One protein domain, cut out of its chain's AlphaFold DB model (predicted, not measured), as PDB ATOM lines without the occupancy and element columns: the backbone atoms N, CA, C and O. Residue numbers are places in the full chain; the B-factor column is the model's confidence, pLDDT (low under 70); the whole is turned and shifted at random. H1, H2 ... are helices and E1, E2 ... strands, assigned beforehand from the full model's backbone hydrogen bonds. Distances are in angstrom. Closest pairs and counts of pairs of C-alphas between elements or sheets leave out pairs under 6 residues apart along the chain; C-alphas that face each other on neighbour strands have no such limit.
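What this domain is: This is residues 172 to 289 of the 644 residues of the protein "RT_RNaseH domain-containing protein" of Pristionchus pacificus (UniProt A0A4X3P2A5). Regular structure is little here: a small twisted sheet, E1, E2, E4, E3 in order, has H2 over one face, H3 packed on H2, and long loops at its margins. The 118 printed residues hold H1, E1, H2, E2, H3, E3, E4 along the chain, 43 residues in named elements; class and sheet are mixed. The whole is compact, radius of gyration of the C-alphas 13.9 A, spanning 36 by 34 by 25 A.

How they stand to each other: E2, residues 226 to 231, is parallel to E1, residues 203 to 205 (N 227 and O 203, 2.8 A), and antiparallel to E4, residues 284 to 289 (N 287 and O 228, 2.8 A). E3, residues 252 to 258, and E4 form a hairpin (N 256 and O 286, 2.7 A). H2, residues 212 to 222, is on the sheet at a height of 10.1 A. It touches H3, residues 237 to 241; the closest C-alphas, Asn 213 and Gly 238, are 4.2 A apart. E1, H2, E2 make a strand-helix-strand unit, parallel neighbour strands joined through a helix, with a right-handed crossover; E2, H3, E3 make a split one, E4 between its strands, also right-handed. H1, residues 174 to 178, is not on the sheet. In H1, H2 and H3 every O i to N i+4 pair is within hydrogen-bond range.

Where its parts are: H1 begins at C-alpha 174 (-13.451, 3.984, 13.423) and E4 ends at C-alpha 289 (-11.766, 22.720, 20.625). First to last C-alpha, E3 measures 17.1 A, E2 16.4 A, E4 16.3 A, H2 15.4 A.

The domain as a whole: The C-alphas farthest apart, Ser 250 and Pro 271, are 38.8 A apart. The printed part has no cut; the links H1 to E1 and E3 to E4 are long. Mean pLDDT of the printed part is 70.1, with 42 residues under 70, among them 174 to 189.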
ATOM      1  N   ILE A 172     -18.671   5.547  18.209       73.88
ATOM      2  CA  ILE A 172     -18.569   6.056  16.837       73.88
ATOM      3  C   ILE A 172     -17.682   5.105  16.041       73.88
ATOM      4  O   ILE A 172     -16.682   4.608  16.554       73.88
ATOM      5  N   LYS A 173     -18.028   4.856  14.777       72.31
ATOM      6  CA  LYS A 173     -17.223   4.012  13.894       72.31
ATOM      7  C   LYS A 173     -15.821   4.572  13.704       72.31
ATOM      8  O   LYS A 173     -15.631   5.760  13.457       72.31
ATOM      9  N   GLU A 174     -14.856   3.663  13.661       64.94
ATOM     10  CA  GLU A 174     -13.451   3.984  13.423       64.94
ATOM     11  C   GLU A 174     -13.223   4.737  12.098       64.94
ATOM     12  O   GLU A 174     -12.320   5.550  12.002       64.94
ATOM     13  N   GLN A 175     -14.051   4.535  11.066       64.25
ATOM     14  CA  GLN A 175     -13.942   5.310   9.821       64.25
ATOM     15  C   GLN A 175     -14.239   6.802  10.045       64.25
ATOM     16  O   GLN A 175     -13.468   7.652   9.610       64.25
ATOM     17  N   THR A 176     -15.302   7.112  10.788       62.66
ATOM     18  CA  THR A 176     -15.638   8.479  11.213       62.66
ATOM     19  C   THR A 176     -14.560   9.043  12.146       62.66
ATOM     20  O   THR A 176     -14.289  10.241  12.132       62.66
ATOM     21  N   PHE A 177     -13.890   8.176  12.911       62.38
ATOM     22  CA  PHE A 177     -12.710   8.534  13.697       62.38
ATOM     23  C   PHE A 177     -11.508   8.888  12.802       62.38
ATOM     24  O   PHE A 177     -10.915   9.950  12.972       62.38
ATOM     25  N   ARG A 178     -11.188   8.054  11.802       56.03
ATOM     26  CA  ARG A 178     -10.075   8.240  10.850       56.03
ATOM     27  C   ARG A 178     -10.222   9.478   9.974       56.03
ATOM     28  O   ARG A 178      -9.219  10.073   9.596       56.03
ATOM     29  N   GLU A 179     -11.452   9.893   9.682       54.47
ATOM     30  CA  GLU A 179     -11.738  11.156   8.985       54.47
ATOM     31  C   GLU A 179     -11.233  12.387   9.756       54.47
ATOM     32  O   GLU A 179     -11.023  13.442   9.157       54.47
ATOM     33  N   CYS A 180     -11.008  12.261  11.067       49.78
ATOM     34  CA  CYS A 180     -10.688  13.380  11.945       49.78
ATOM     35  C   CYS A 180      -9.473  13.151  12.879       49.78
ATOM     36  O   CYS A 180      -9.024  14.117  13.500       49.78
ATOM     37  N   ALA A 181      -8.938  11.927  13.011       42.34
ATOM     38  CA  ALA A 181      -7.793  11.584  13.870       42.34
ATOM     39  C   ALA A 181      -7.084  10.261  13.466       42.34
ATOM     40  O   ALA A 181      -7.691   9.366  12.896       42.34
ATOM     41  N   GLU A 182      -5.793  10.110  13.805       38.69
ATOM     42  CA  GLU A 182      -4.916   8.992  13.372       38.69
ATOM     43  C   GLU A 182      -4.820   7.769  14.332       38.69
ATOM     44  O   GLU A 182      -3.913   6.956  14.173       38.69
ATOM     45  N   ILE A 183      -5.669   7.598  15.358       41.41
ATOM     46  CA  ILE A 183      -5.382   6.636  16.463       41.41
ATOM     47  C   ILE A 183      -6.536   5.659  16.777       41.41
ATOM     48  O   ILE A 183      -7.703   5.964  16.599       41.41
ATOM     49  N   ASP A 184      -6.195   4.458  17.250       39.28
ATOM     50  CA  ASP A 184      -7.110   3.391  17.691       39.28
ATOM     51  C   ASP A 184      -8.101   3.864  18.785       39.28
ATOM     52  O   ASP A 184      -7.723   4.559  19.732       39.28
ATOM     53  N   SER A 185      -9.379   3.494  18.651       45.38
ATOM     54  CA  SER A 185     -10.519   4.055  19.399       45.38
ATOM     55  C   SER A 185     -11.199   3.007  20.285       45.38
ATOM     56  O   SER A 185     -12.341   2.610  20.072       45.38
ATOM     57  N   LYS A 186     -10.501   2.556  21.330       50.72
ATOM     58  CA  LYS A 186     -11.146   1.819  22.428       50.72
ATOM     59  C   LYS A 186     -11.637   2.824  23.466       50.72
ATOM     60  O   LYS A 186     -10.846   3.630  23.951       50.72
ATOM     61  N   GLY A 187     -12.935   2.809  23.771       58.22
ATOM     62  CA  GLY A 187     -13.531   3.670  24.794       58.22
ATOM     63  C   GLY A 187     -12.861   3.437  26.149       58.22
ATOM     64  O   GLY A 187     -12.778   2.303  26.614       58.22
ATOM     65  N   ILE A 188     -12.343   4.501  26.760       63.00
ATOM     66  CA  ILE A 188     -11.738   4.477  28.097       63.00
ATOM     67  C   ILE A 188     -12.460   5.526  28.943       63.00
ATOM     68  O   ILE A 188     -12.769   6.610  28.443       63.00
ATOM     69  N   ASP A 189     -12.698   5.233  30.223       69.69
ATOM     70  CA  ASP A 189     -13.203   6.236  31.160       69.69
ATOM     71  C   ASP A 189     -12.148   7.331  31.390       69.69
ATOM     72  O   ASP A 189     -11.192   7.185  32.155       69.69
ATOM     73  N   ALA A 190     -12.346   8.464  30.720       70.62
ATOM     74  CA  ALA A 190     -11.495   9.640  30.826       70.62
ATOM     75  C   ALA A 190     -11.451  10.239  32.244       70.62
ATOM     76  O   ALA A 190     -10.492  10.933  32.580       70.62
ATOM     77  N   PHE A 191     -12.462  10.012  33.089       72.31
ATOM     78  CA  PHE A 191     -12.474  10.514  34.466       72.31
ATOM     79  C   PHE A 191     -11.643   9.647  35.415       72.31
ATOM     80  O   PHE A 191     -11.138  10.169  36.409       72.31
ATOM     81  N   ALA A 192     -11.469   8.363  35.099       66.12
ATOM     82  CA  ALA A 192     -10.639   7.440  35.868       66.12
ATOM     83  C   ALA A 192      -9.139   7.565  35.548       66.12
ATOM     84  O   ALA A 192      -8.304   7.106  36.326       66.12
ATOM     85  N   LEU A 193      -8.778   8.189  34.419       67.81
ATOM     86  CA  LEU A 193      -7.389   8.338  33.983       67.81
ATOM     87  C   LEU A 193      -6.689   9.543  34.646       67.81
ATOM     88  O   LEU A 193      -7.012  10.698  34.334       67.81
ATOM     89  N   PRO A 194      -5.661   9.324  35.493       68.50
ATOM     90  CA  PRO A 194      -4.906  10.418  36.092       68.50
ATOM     91  C   PRO A 194      -4.172  11.238  35.025       68.50
ATOM     92  O   PRO A 194      -3.487  10.690  34.164       68.50
ATOM     93  N   GLY A 195      -4.286  12.566  35.088       72.69
ATOM     94  CA  GLY A 195      -3.572  13.464  34.177       72.69
ATOM     95  C   GLY A 195      -4.167  13.571  32.768       72.69
ATOM     96  O   GLY A 195      -3.642  14.345  31.969       72.69
ATOM     97  N   PHE A 196      -5.246  12.842  32.450       79.69
ATOM     98  CA  PHE A 196      -5.873  12.870  31.123       79.69
ATOM     99  C   PHE A 196      -6.296  14.288  30.730       79.69
ATOM    100  O   PHE A 196      -5.875  14.810  29.701       79.69
ATOM    101  N   TRP A 197      -7.050  14.949  31.608       74.50
ATOM    102  CA  TRP A 197      -7.590  16.289  31.373       74.50
ATOM    103  C   TRP A 197      -6.526  17.393  31.415       74.50
ATOM    104  O   TRP A 197      -6.755  18.483  30.898       74.50
ATOM    105  N   GLN A 198      -5.374  17.127  32.033       77.81
ATOM    106  CA  GLN A 198      -4.228  18.038  32.109       77.81
ATOM    107  C   GLN A 198      -3.226  17.815  30.967       77.81
ATOM    108  O   GLN A 198      -2.249  18.554  30.841       77.81
ATOM    109  N   SER A 199      -3.445  16.792  30.141       69.44
ATOM    110  CA  SER A 199      -2.590  16.486  29.007       69.44
ATOM    111  C   SER A 199      -2.653  17.600  27.963       69.44
ATOM    112  O   SER A 199      -3.723  18.076  27.592       69.44
ATOM    113  N   ALA A 200      -1.495  17.974  27.417       62.44
ATOM    114  CA  ALA A 200      -1.423  18.873  26.265       62.44
ATOM    115  C   ALA A 200      -1.866  18.196  24.949       62.44
ATOM    116  O   ALA A 200      -1.911  18.852  23.904       62.44
ATOM    117  N   ARG A 201      -2.145  16.885  24.978       68.31
ATOM    118  CA  ARG A 201      -2.564  16.110  23.807       68.31
ATOM    119  C   ARG A 201      -4.023  16.384  23.463       68.31
ATOM    120  O   ARG A 201      -4.859  16.574  24.343       68.31
ATOM    121  N   LEU A 202      -4.313  16.345  22.167       71.00
ATOM    122  CA  LEU A 202      -5.679  16.363  21.668       71.00
ATOM    123  C   LEU A 202      -6.391  15.083  22.113       71.00
ATOM    124  O   LEU A 202      -5.934  13.982  21.808       71.00
ATOM    125  N   SER A 203      -7.493  15.244  22.834       72.50
ATOM    126  CA  SER A 203      -8.317  14.138  23.315       72.50
ATOM    127  C   SER A 203      -9.564  13.987  22.456       72.50
ATOM    128  O   SER A 203     -10.165  14.977  22.052       72.50
ATOM    129  N   TRP A 204      -9.979  12.758  22.178       76.06
ATOM    130  CA  TRP A 204     -11.265  12.505  21.540       76.06
ATOM    131  C   TRP A 204     -12.271  12.090  22.608       76.06
ATOM    132  O   TRP A 204     -12.017  11.152  23.362       76.06
ATOM    133  N   CYS A 205     -13.395  12.793  22.707       78.31
ATOM    134  CA  CYS A 205     -14.390  12.561  23.745       78.31
ATOM    135  C   CYS A 205     -15.771  12.414  23.115       78.31
ATOM    136  O   CYS A 205     -16.309  13.369  22.563       78.31
ATOM    137  N   VAL A 206     -16.362  11.226  23.236       80.06
ATOM    138  CA  VAL A 206     -17.756  10.962  22.860       80.06
ATOM    139  C   VAL A 206     -18.481  10.478  24.109       80.06
ATOM    140  O   VAL A 206     -18.645   9.275  24.294       80.06
ATOM    141  N   PRO A 207     -18.794  11.381  25.054       75.50
ATOM    142  CA  PRO A 207     -19.457  10.968  26.274       75.50
ATOM    143  C   PRO A 207     -20.905  10.566  25.989       75.50
ATOM    144  O   PRO A 207     -21.533  11.127  25.081       75.50
ATOM    145  N   PRO A 208     -21.490   9.702  26.831       74.56
ATOM    146  CA  PRO A 208     -22.932   9.565  26.844       74.56
ATOM    147  C   PRO A 208     -23.603  10.915  27.132       74.56
ATOM    148  O   PRO A 208     -23.017  11.772  27.813       74.56
ATOM    149  N   PRO A 209     -24.841  11.138  26.655       73.88
ATOM    150  CA  PRO A 209     -25.503  12.438  26.767       73.88
ATOM    151  C   PRO A 209     -25.632  12.940  28.213       73.88
ATOM    152  O   PRO A 209     -25.585  14.149  28.459       73.88
ATOM    153  N   SER A 210     -25.744  12.014  29.168       69.06
ATOM    154  CA  SER A 210     -25.778  12.264  30.613       69.06
ATOM    155  C   SER A 210     -24.466  12.861  31.152       69.06
ATOM    156  O   SER A 210     -24.485  13.717  32.037       69.06
ATOM    157  N   ALA A 211     -23.319  12.477  30.585       71.38
ATOM    158  CA  ALA A 211     -21.992  12.905  31.021       71.38
ATOM    159  C   ALA A 211     -21.471  14.158  30.292       71.38
ATOM    160  O   ALA A 211     -20.473  14.742  30.724       71.38
ATOM    161  N   LEU A 212     -22.145  14.616  29.231       76.38
ATOM    162  CA  LEU A 212     -21.707  15.744  28.399       76.38
ATOM    163  C   LEU A 212     -21.438  17.019  29.214       76.38
ATOM    164  O   LEU A 212     -20.392  17.648  29.064       76.38
ATOM    165  N   ASN A 213     -22.337  17.361  30.139       75.81
ATOM    166  CA  ASN A 213     -22.164  18.489  31.062       75.81
ATOM    167  C   ASN A 213     -20.861  18.411  31.859       75.81
ATOM    168  O   ASN A 213     -20.130  19.396  31.997       75.81
ATOM    169  N   ARG A 214     -20.573  17.223  32.395       74.00
ATOM    170  CA  ARG A 214     -19.393  16.974  33.218       74.00
ATOM    171  C   ARG A 214     -18.120  17.071  32.382       74.00
ATOM    172  O   ARG A 214     -17.164  17.694  32.834       74.00
ATOM    173  N   VAL A 215     -18.128  16.525  31.163       78.75
ATOM    174  CA  VAL A 215     -17.010  16.635  30.213       78.75
ATOM    175  C   VAL A 215     -16.723  18.092  29.867       78.75
ATOM    176  O   VAL A 215     -15.585  18.524  30.010       78.75
ATOM    177  N   VAL A 216     -17.739  18.875  29.489       79.06
ATOM    178  CA  VAL A 216     -17.571  20.299  29.143       79.06
ATOM    179  C   VAL A 216     -17.025  21.101  30.323       79.06
ATOM    180  O   VAL A 216     -16.137  21.940  30.160       79.06
ATOM    181  N   ARG A 217     -17.519  20.836  31.535       75.31
ATOM    182  CA  ARG A 217     -17.013  21.483  32.747       75.31
ATOM    183  C   ARG A 217     -15.538  21.155  32.989       75.31
ATOM    184  O   ARG A 217     -14.746  22.079  33.152       75.31
ATOM    185  N   MET A 218     -15.173  19.872  32.963       76.06
ATOM    186  CA  MET A 218     -13.783  19.438  33.145       76.06
ATOM    187  C   MET A 218     -12.868  20.023  32.069       76.06
ATOM    188  O   MET A 218     -11.810  20.551  32.394       76.06
ATOM    189  N   ALA A 219     -13.312  20.011  30.808       79.50
ATOM    190  CA  ALA A 219     -12.608  20.604  29.677       79.50
ATOM    191  C   ALA A 219     -12.209  22.060  29.934       79.50
ATOM    192  O   ALA A 219     -11.067  22.448  29.694       79.50
ATOM    193  N   ARG A 220     -13.154  22.863  30.437       75.56
ATOM    194  CA  ARG A 220     -12.952  24.287  30.728       75.56
ATOM    195  C   ARG A 220     -12.059  24.503  31.943       75.56
ATOM    196  O   ARG A 220     -11.160  25.340  31.888       75.56
ATOM    197  N   GLU A 221     -12.284  23.748  33.018       76.56
ATOM    198  CA  GLU A 221     -11.504  23.846  34.256       76.56
ATOM    199  C   GLU A 221     -10.025  23.501  34.020       76.56
ATOM    200  O   GLU A 221      -9.142  24.191  34.529       76.56
ATOM    201  N   THR A 222      -9.741  22.483  33.202       74.56
ATOM    202  CA  THR A 222      -8.366  22.052  32.905       74.56
ATOM    203  C   THR A 222      -7.794  22.638  31.617       74.56
ATOM    204  O   THR A 222      -6.619  22.420  31.325       74.56
ATOM    205  N   LYS A 223      -8.594  23.396  30.854       75.25
ATOM    206  CA  LYS A 223      -8.253  23.910  29.516       75.25
ATOM    207  C   LYS A 223      -7.799  22.799  28.556       75.25
ATOM    208  O   LYS A 223      -6.861  22.983  27.780       75.25
ATOM    209  N   ALA A 224      -8.450  21.639  28.629       75.00
ATOM    210  CA  ALA A 224      -8.130  20.488  27.794       75.00
ATOM    211  C   ALA A 224      -8.411  20.774  26.311       75.00
ATOM    212  O   ALA A 224      -9.416  21.392  25.953       75.00
ATOM    213  N   LYS A 225      -7.547  20.260  25.430       74.31
ATOM    214  CA  LYS A 225      -7.778  20.268  23.981       74.31
ATOM    215  C   LYS A 225      -8.515  18.997  23.587       74.31
ATOM    216  O   LYS A 225      -8.003  17.904  23.830       74.31
ATOM    217  N   MET A 226      -9.685  19.121  22.961       76.25
ATOM    218  CA  MET A 226     -10.451  17.945  22.551       76.25
ATOM    219  C   MET A 226     -11.288  18.126  21.292       76.25
ATOM    220  O   MET A 226     -11.654  19.244  20.928       76.25
ATOM    221  N   ILE A 227     -11.626  16.989  20.689       80.12
ATOM    222  CA  ILE A 227     -12.743  16.839  19.764       80.12
ATOM    223  C   ILE A 227     -13.889  16.208  20.550       80.12
ATOM    224  O   ILE A 227     -13.737  15.123  21.112       80.12
ATOM    225  N   LEU A 228     -15.013  16.916  20.631       82.81
ATOM    226  CA  LEU A 228     -16.166  16.540  21.439       82.81
ATOM    227  C   LEU A 228     -17.322  16.108  20.533       82.81
ATOM    228  O   LEU A 228     -17.889  16.939  19.831       82.81
ATOM    229  N   GLY A 229     -17.677  14.826  20.558       84.06
ATOM    230  CA  GLY A 229     -18.790  14.267  19.792       84.06
ATOM    231  C   GLY A 229     -20.035  14.032  20.636       84.06
ATOM    232  O   GLY A 229     -19.938  13.477  21.726       84.06
ATOM    233  N   PHE A 230     -21.204  14.434  20.139       80.00
ATOM    234  CA  PHE A 230     -22.485  14.200  20.812       80.00
ATOM    235  C   PHE A 230     -23.681  14.289  19.852       80.00
ATOM    236  O   PHE A 230     -23.629  14.998  18.842       80.00
ATOM    237  N   PRO A 231     -24.810  13.636  20.181       79.62
ATOM    238  CA  PRO A 231     -26.078  13.892  19.510       79.62
ATOM    239  C   PRO A 231     -26.580  15.314  19.821       79.62
ATOM    240  O   PRO A 231     -26.635  15.735  20.978       79.62
ATOM    241  N   LEU A 232     -26.955  16.071  18.790       74.81
ATOM    242  CA  LEU A 232     -27.362  17.471  18.907       74.81
ATOM    243  C   LEU A 232     -28.790  17.597  19.462       74.81
ATOM    244  O   LEU A 232     -29.755  17.781  18.720       74.81
ATOM    245  N   TRP A 233     -28.928  17.507  20.783       76.38
ATOM    246  CA  TRP A 233     -30.193  17.707  21.493       76.38
ATOM    247  C   TRP A 233     -30.202  19.058  22.197       76.38
ATOM    248  O   TRP A 233     -29.616  19.217  23.264       76.38
ATOM    249  N   PHE A 234     -30.890  20.048  21.628       66.44
ATOM    250  CA  PHE A 234     -30.846  21.431  22.125       66.44
ATOM    251  C   PHE A 234     -31.322  21.623  23.578       66.44
ATOM    252  O   PHE A 234     -31.000  22.642  24.179       66.44
ATOM    253  N   GLY A 235     -32.025  20.647  24.160       62.47
ATOM    254  CA  GLY A 235     -32.382  20.635  25.583       62.47
ATOM    255  C   GLY A 235     -31.262  20.187  26.533       62.47
ATOM    256  O   GLY A 235     -31.411  20.333  27.742       62.47
ATOM    257  N   ASN A 236     -30.143  19.645  26.036       66.31
ATOM    258  CA  ASN A 236     -29.043  19.191  26.887       66.31
ATOM    259  C   ASN A 236     -28.253  20.401  27.433       66.31
ATOM    260  O   ASN A 236     -27.701  21.165  26.633       66.31
ATOM    261  N   PRO A 237     -28.120  20.570  28.766       61.50
ATOM    262  CA  PRO A 237     -27.457  21.745  29.334       61.50
ATOM    263  C   PRO A 237     -25.994  21.907  28.890       61.50
ATOM    264  O   PRO A 237     -25.496  23.030  28.820       61.50
ATOM    265  N   GLY A 238     -25.323  20.813  28.514       64.31
ATOM    266  CA  GLY A 238     -23.925  20.829  28.088       64.31
ATOM    267  C   GLY A 238     -23.805  21.506  26.737       64.31
ATOM    268  O   GLY A 238     -22.977  22.396  26.560       64.31
ATOM    269  N   ILE A 239     -24.727  21.171  25.833       71.88
ATOM    270  CA  ILE A 239     -24.868  21.790  24.513       71.88
ATOM    271  C   ILE A 239     -25.269  23.254  24.658       71.88
ATOM    272  O   ILE A 239     -24.660  24.110  24.026       71.88
ATOM    273  N   VAL A 240     -26.243  23.564  25.520       71.44
ATOM    274  CA  VAL A 240     -26.655  24.954  25.778       71.44
ATOM    275  C   VAL A 240     -25.469  25.786  26.268       71.44
ATOM    276  O   VAL A 240     -25.267  26.901  25.797       71.44
ATOM    277  N   SER A 241     -24.636  25.230  27.151       71.38
ATOM    278  CA  SER A 241     -23.458  25.925  27.677       71.38
ATOM    279  C   SER A 241     -22.370  26.187  26.629       71.38
ATOM    280  O   SER A 241     -21.529  27.057  26.842       71.38
ATOM    281  N   LEU A 242     -22.366  25.442  25.520       72.88
ATOM    282  CA  LEU A 242     -21.429  25.572  24.400       72.88
ATOM    283  C   LEU A 242     -21.933  26.544  23.318       72.88
ATOM    284  O   LEU A 242     -21.278  26.724  22.290       72.88
ATOM    285  N   ARG A 243     -23.103  27.166  23.515       71.19
ATOM    286  CA  ARG A 243     -23.724  28.069  22.540       71.19
ATOM    287  C   ARG A 243     -23.837  29.496  23.057       71.19
ATOM    288  O   ARG A 243     -24.207  29.745  24.197       71.19
ATOM    289  N   ASN A 244     -23.616  30.436  22.144       66.94
ATOM    290  CA  ASN A 244     -23.899  31.858  22.298       66.94
ATOM    291  C   ASN A 244     -25.051  32.226  21.349       66.94
ATOM    292  O   ASN A 244     -24.850  32.799  20.277       66.94
ATOM    293  N   GLY A 245     -26.273  31.834  21.717       66.38
ATOM    294  CA  GLY A 245     -27.437  31.942  20.835       66.38
ATOM    295  C   GLY A 245     -27.341  30.956  19.658       66.38
ATOM    296  O   GLY A 245     -27.161  29.760  19.899       66.38
ATOM    297  N   PRO A 246     -27.460  31.401  18.391       64.06
ATOM    298  CA  PRO A 246     -27.365  30.501  17.242       64.06
ATOM    299  C   PRO A 246     -25.930  30.022  16.976       64.06
ATOM    300  O   PRO A 246     -25.750  28.984  16.340       64.06
ATOM    301  N   LEU A 247     -24.920  30.729  17.486       70.56
ATOM    302  CA  LEU A 247     -23.507  30.451  17.237       70.56
ATOM    303  C   LEU A 247     -22.889  29.579  18.335       70.56
ATOM    304  O   LEU A 247     -23.374  29.531  19.469       70.56
ATOM    305  N   TRP A 248     -21.789  28.911  18.001       76.75
ATOM    306  CA  TRP A 248     -20.931  28.236  18.971       76.75
ATOM    307  C   TRP A 248     -20.169  29.252  19.833       76.75
ATOM    308  O   TRP A 248     -19.906  30.380  19.409       76.75
ATOM    309  N   SER A 249     -19.830  28.875  21.065       74.19
ATOM    310  CA  SER A 249     -18.958  29.680  21.922       74.19
ATOM    311  C   SER A 249     -17.574  29.855  21.293       74.19
ATOM    312  O   SER A 249     -17.087  28.956  20.617       74.19
ATOM    313  N   SER A 250     -16.899  30.974  21.569       72.69
ATOM    314  CA  SER A 250     -15.607  31.341  20.955       72.69
ATOM    315  C   SER A 250     -14.452  30.361  21.212       72.69
ATOM    316  O   SER A 250     -13.402  30.464  20.589       72.69
ATOM    317  N   GLU A 251     -14.618  29.443  22.161       72.19
ATOM    318  CA  GLU A 251     -13.682  28.349  22.453       72.19
ATOM    319  C   GLU A 251     -13.755  27.185  21.445       72.19
ATOM    320  O   GLU A 251     -12.849  26.348  21.406       72.19
ATOM    321  N   ILE A 252     -14.805  27.144  20.620       78.50
ATOM    322  CA  ILE A 252     -15.018  26.157  19.559       78.50
ATOM    323  C   ILE A 252     -14.502  26.747  18.249       78.50
ATOM    324  O   ILE A 252     -14.891  27.842  17.853       78.50
ATOM    325  N   LEU A 253     -13.622  26.009  17.577       71.75
ATOM    326  CA  LEU A 253     -13.001  26.427  16.324       71.75
ATOM    327  C   LEU A 253     -13.800  26.029  15.091       71.75
ATOM    328  O   LEU A 253     -13.856  26.791  14.134       71.75
ATOM    329  N   ASP A 254     -14.351  24.821  15.098       73.38
ATOM    330  CA  ASP A 254     -15.069  24.255  13.960       73.38
ATOM    331  C   ASP A 254     -16.104  23.237  14.459       73.38
ATOM    332  O   ASP A 254     -16.043  22.774  15.606       73.38
ATOM    333  N   ALA A 255     -17.057  22.891  13.597       76.81
ATOM    334  CA  ALA A 255     -18.099  21.922  13.878       76.81
ATOM    335  C   ALA A 255     -18.403  21.023  12.668       76.81
ATOM    336  O   ALA A 255     -18.656  21.484  11.558       76.81
ATOM    337  N   ILE A 256     -18.397  19.736  12.999       77.12
ATOM    338  CA  ILE A 256     -18.770  18.458  12.394       77.12
ATOM    339  C   ILE A 256     -20.238  17.972  12.471       77.12
ATOM    340  O   ILE A 256     -20.447  17.055  13.254       77.12
ATOM    341  N   THR A 257     -21.272  18.494  11.796       77.25
ATOM    342  CA  THR A 257     -22.653  17.947  11.964       77.25
ATOM    343  C   THR A 257     -23.094  16.938  10.895       77.25
ATOM    344  O   THR A 257     -23.362  17.294   9.750       77.25
ATOM    345  N   TYR A 258     -23.245  15.676  11.295       73.38
ATOM    346  CA  TYR A 258     -23.859  14.614  10.502       73.38
ATOM    347  C   TYR A 258     -25.390  14.634  10.650       73.38
ATOM    348  O   TYR A 258     -25.895  14.850  11.758       73.38
ATOM    349  N   PRO A 259     -26.157  14.389   9.571       71.06
ATOM    350  CA  PRO A 259     -27.613  14.365   9.634       71.06
ATOM    351  C   PRO A 259     -28.143  13.148  10.408       71.06
ATOM    352  O   PRO A 259     -27.466  12.129  10.567       71.06
ATOM    353  N   LYS A 260     -29.404  13.235  10.852       74.88
ATOM    354  CA  LYS A 260     -30.147  12.080  11.377       74.88
ATOM    355  C   LYS A 260     -30.126  10.941  10.353       74.88
ATOM    356  O   LYS A 260     -30.296  11.176   9.160       74.88
ATOM    357  N   GLY A 261     -29.935   9.712  10.822       69.44
ATOM    358  CA  GLY A 261     -29.842   8.531   9.968       69.44
ATOM    359  C   GLY A 261     -28.452   8.290   9.373       69.44
ATOM    360  O   GLY A 261     -28.285   7.336   8.620       69.44
ATOM    361  N   ALA A 262     -27.438   9.099   9.700       71.50
ATOM    362  CA  ALA A 262     -26.068   8.832   9.268       71.50
ATOM    363  C   ALA A 262     -25.526   7.541   9.923       71.50
ATOM    364  O   ALA A 262     -25.688   7.364  11.134       71.50
ATOM    365  N   PRO A 263     -24.871   6.634   9.170       77.19
ATOM    366  CA  PRO A 263     -24.398   5.342   9.671       77.19
ATOM    367  C   PRO A 263     -23.064   5.459  10.427       77.19
ATOM    368  O   PRO A 263     -22.111   4.746  10.106       77.19
ATOM    369  N   ILE A 264     -22.978   6.369  11.395       73.06
ATOM    370  CA  ILE A 264     -21.740   6.740  12.100       73.06
ATOM    371  C   ILE A 264     -21.558   6.023  13.442       73.06
ATOM    372  O   ILE A 264     -20.483   6.113  14.028       73.06
ATOM    373  N   LEU A 265     -22.577   5.311  13.933       75.50
ATOM    374  CA  LEU A 265     -22.551   4.698  15.260       75.50
ATOM    375  C   LEU A 265     -22.093   3.237  15.215       75.50
ATOM    376  O   LEU A 265     -22.403   2.494  14.276       75.50
ATOM    377  N   ILE A 266     -21.378   2.837  16.262       75.44
ATOM    378  CA  ILE A 266     -21.281   1.452  16.715       75.44
ATOM    379  C   ILE A 266     -22.492   1.248  17.630       75.44
ATOM    380  O   ILE A 266     -22.603   1.977  18.620       75.44
ATOM    381  N   PRO A 267     -23.427   0.355  17.268       70.06
ATOM    382  CA  PRO A 267     -24.665   0.203  18.010       70.06
ATOM    383  C   PRO A 267     -24.401  -0.291  19.431       70.06
ATOM    384  O   PRO A 267     -23.503  -1.102  19.658       70.06
ATOM    385  N   SER A 268     -25.223   0.191  20.354       68.81
ATOM    386  CA  SER A 268     -25.347  -0.366  21.696       68.81
ATOM    387  C   SER A 268     -25.743  -1.839  21.618       68.81
ATOM    388  O   SER A 268     -26.554  -2.224  20.771       68.81
ATOM    389  N   GLN A 269     -25.212  -2.658  22.523       62.34
ATOM    390  CA  GLN A 269     -25.572  -4.076  22.606       62.34
ATOM    391  C   GLN A 269     -26.952  -4.278  23.245       62.34
ATOM    392  O   GLN A 269     -27.508  -5.378  23.202       62.34
ATOM    393  N   LEU A 270     -27.535  -3.220  23.819       62.12
ATOM    394  CA  LEU A 270     -28.887  -3.236  24.352       62.12
ATOM    395  C   LEU A 270     -29.920  -3.006  23.243       62.12
ATOM    396  O   LEU A 270     -29.970  -1.909  22.687       62.12
ATOM    397  N   PRO A 271     -30.832  -3.967  22.994       56.56
ATOM    398  CA  PRO A 271     -31.843  -3.847  21.939       56.56
ATOM    399  C   PRO A 271     -32.760  -2.628  22.100       56.56
ATOM    400  O   PRO A 271     -33.219  -2.063  21.112       56.56
ATOM    401  N   ASN A 272     -32.994  -2.212  23.348       61.66
ATOM    402  CA  ASN A 272     -33.885  -1.104  23.700       61.66
ATOM    403  C   ASN A 272     -33.129   0.214  23.951       61.66
ATOM    404  O   ASN A 272     -33.719   1.176  24.445       61.66
ATOM    405  N   SER A 273     -31.821   0.270  23.669       65.12
ATOM    406  CA  SER A 273     -31.060   1.517  23.765       65.12
ATOM    407  C   SER A 273     -31.436   2.465  22.629       65.12
ATOM    408  O   SER A 273     -31.655   2.053  21.489       65.12
ATOM    409  N   LEU A 274     -31.427   3.770  22.911       63.78
ATOM    410  CA  LEU A 274     -31.601   4.810  21.894       63.78
ATOM    411  C   LEU A 274     -30.539   4.716  20.780       63.78
ATOM    412  O   LEU A 274     -30.768   5.157  19.654       63.78
ATOM    413  N   PHE A 275     -29.389   4.117  21.094       71.19
ATOM    414  CA  PHE A 275     -28.270   3.915  20.180       71.19
ATOM    415  C   PHE A 275     -28.120   2.453  19.737       71.19
ATOM    416  O   PHE A 275     -27.059   2.069  19.258       71.19
ATOM    417  N   ALA A 276     -29.174   1.631  19.840       66.38
ATOM    418  CA  ALA A 276     -29.185   0.236  19.367       66.38
ATOM    419  C   ALA A 276     -29.024   0.100  17.838       66.38
ATOM    420  O   ALA A 276     -28.755  -0.976  17.308       66.38
ATOM    421  N   SER A 277     -29.198   1.196  17.096       74.38
ATOM    422  CA  SER A 277     -29.020   1.243  15.648       74.38
ATOM    423  C   SER A 277     -27.656   1.813  15.271       74.38
ATOM    424  O   SER A 277     -27.192   2.800  15.836       74.38
ATOM    425  N   LYS A 278     -27.055   1.272  14.204       76.25
ATOM    426  CA  LYS A 278     -25.858   1.852  13.562       76.25
ATOM    427  C   LYS A 278     -26.093   3.254  12.979       76.25
ATOM    428  O   LYS A 278     -25.142   3.915  12.556       76.25
ATOM    429  N   PHE A 279     -27.355   3.667  12.869       75.00
ATOM    430  CA  PHE A 279     -27.775   4.953  12.332       75.00
ATOM    431  C   PHE A 279     -28.070   5.934  13.464       75.00
ATOM    432  O   PHE A 279     -28.807   5.608  14.391       75.00
ATOM    433  N   SER A 280     -27.536   7.152  13.361       71.50
ATOM    434  CA  SER A 280     -27.735   8.172  14.392       71.50
ATOM    435  C   SER A 280     -29.222   8.544  14.542       71.50
ATOM    436  O   SER A 280     -29.844   8.935  13.546       71.50
ATOM    437  N   PRO A 281     -29.805   8.485  15.758       66.44
ATOM    438  CA  PRO A 281     -31.223   8.787  15.988       66.44
ATOM    439  C   PRO A 281     -31.550  10.283  15.835       66.44
ATOM    440  O   PRO A 281     -32.699  10.660  15.595       66.44
ATOM    441  N   SER A 282     -30.535  11.144  15.917       71.62
ATOM    442  CA  SER A 282     -30.612  12.598  15.744       71.62
ATOM    443  C   SER A 282     -29.428  13.105  14.911       71.62
ATOM    444  O   SER A 282     -28.515  12.326  14.624       71.62
ATOM    445  N   PRO A 283     -29.378  14.396  14.536       75.81
ATOM    446  CA  PRO A 283     -28.132  14.982  14.060       75.81
ATOM    447  C   PRO A 283     -27.025  14.766  15.099       75.81
ATOM    448  O   PRO A 283     -27.291  14.823  16.303       75.81
ATOM    449  N   PHE A 284     -25.814  14.477  14.643       76.81
ATOM    450  CA  PHE A 284     -24.668  14.192  15.501       76.81
ATOM    451  C   PHE A 284     -23.561  15.185  15.196       76.81
ATOM    452  O   PHE A 284     -23.152  15.306  14.044       76.81
ATOM    453  N   THR A 285     -23.080  15.894  16.210       80.31
ATOM    454  CA  THR A 285     -22.115  16.977  16.044       80.31
ATOM    455  C   THR A 285     -20.778  16.610  16.681       80.31
ATOM    456  O   THR A 285     -20.725  16.244  17.852       80.31
ATOM    457  N   LEU A 286     -19.693  16.747  15.918       76.81
ATOM    458  CA  LEU A 286     -18.313  16.778  16.398       76.81
ATOM    459  C   LEU A 286     -17.865  18.237  16.523       76.81
ATOM    460  O   LEU A 286     -17.803  18.950  15.529       76.81
ATOM    461  N   LEU A 287     -17.551  18.708  17.723       78.69
ATOM    462  CA  LEU A 287     -16.995  20.041  17.951       78.69
ATOM    463  C   LEU A 287     -15.481  19.982  18.107       78.69
ATOM    464  O   LEU A 287     -14.962  19.145  18.841       78.69
ATOM    465  N   PHE A 288     -14.782  20.923  17.481       72.94
ATOM    466  CA  PHE A 288     -13.326  21.026  17.536       72.94
ATOM    467  C   PHE A 288     -12.921  22.145  18.501       72.94
ATOM    468  O   PHE A 288     -13.189  23.319  18.249       72.94
ATOM    469  N   GLY A 289     -12.286  21.786  19.620       63.88
ATOM    470  CA  GLY A 289     -11.766  22.720  20.625       63.88
ATOM    471  C   GLY A 289     -10.325  23.184  20.357       63.88
ATOM    472  O   GLY A 289      -9.623  22.648  19.506       63.88
TER     473      GLY A 289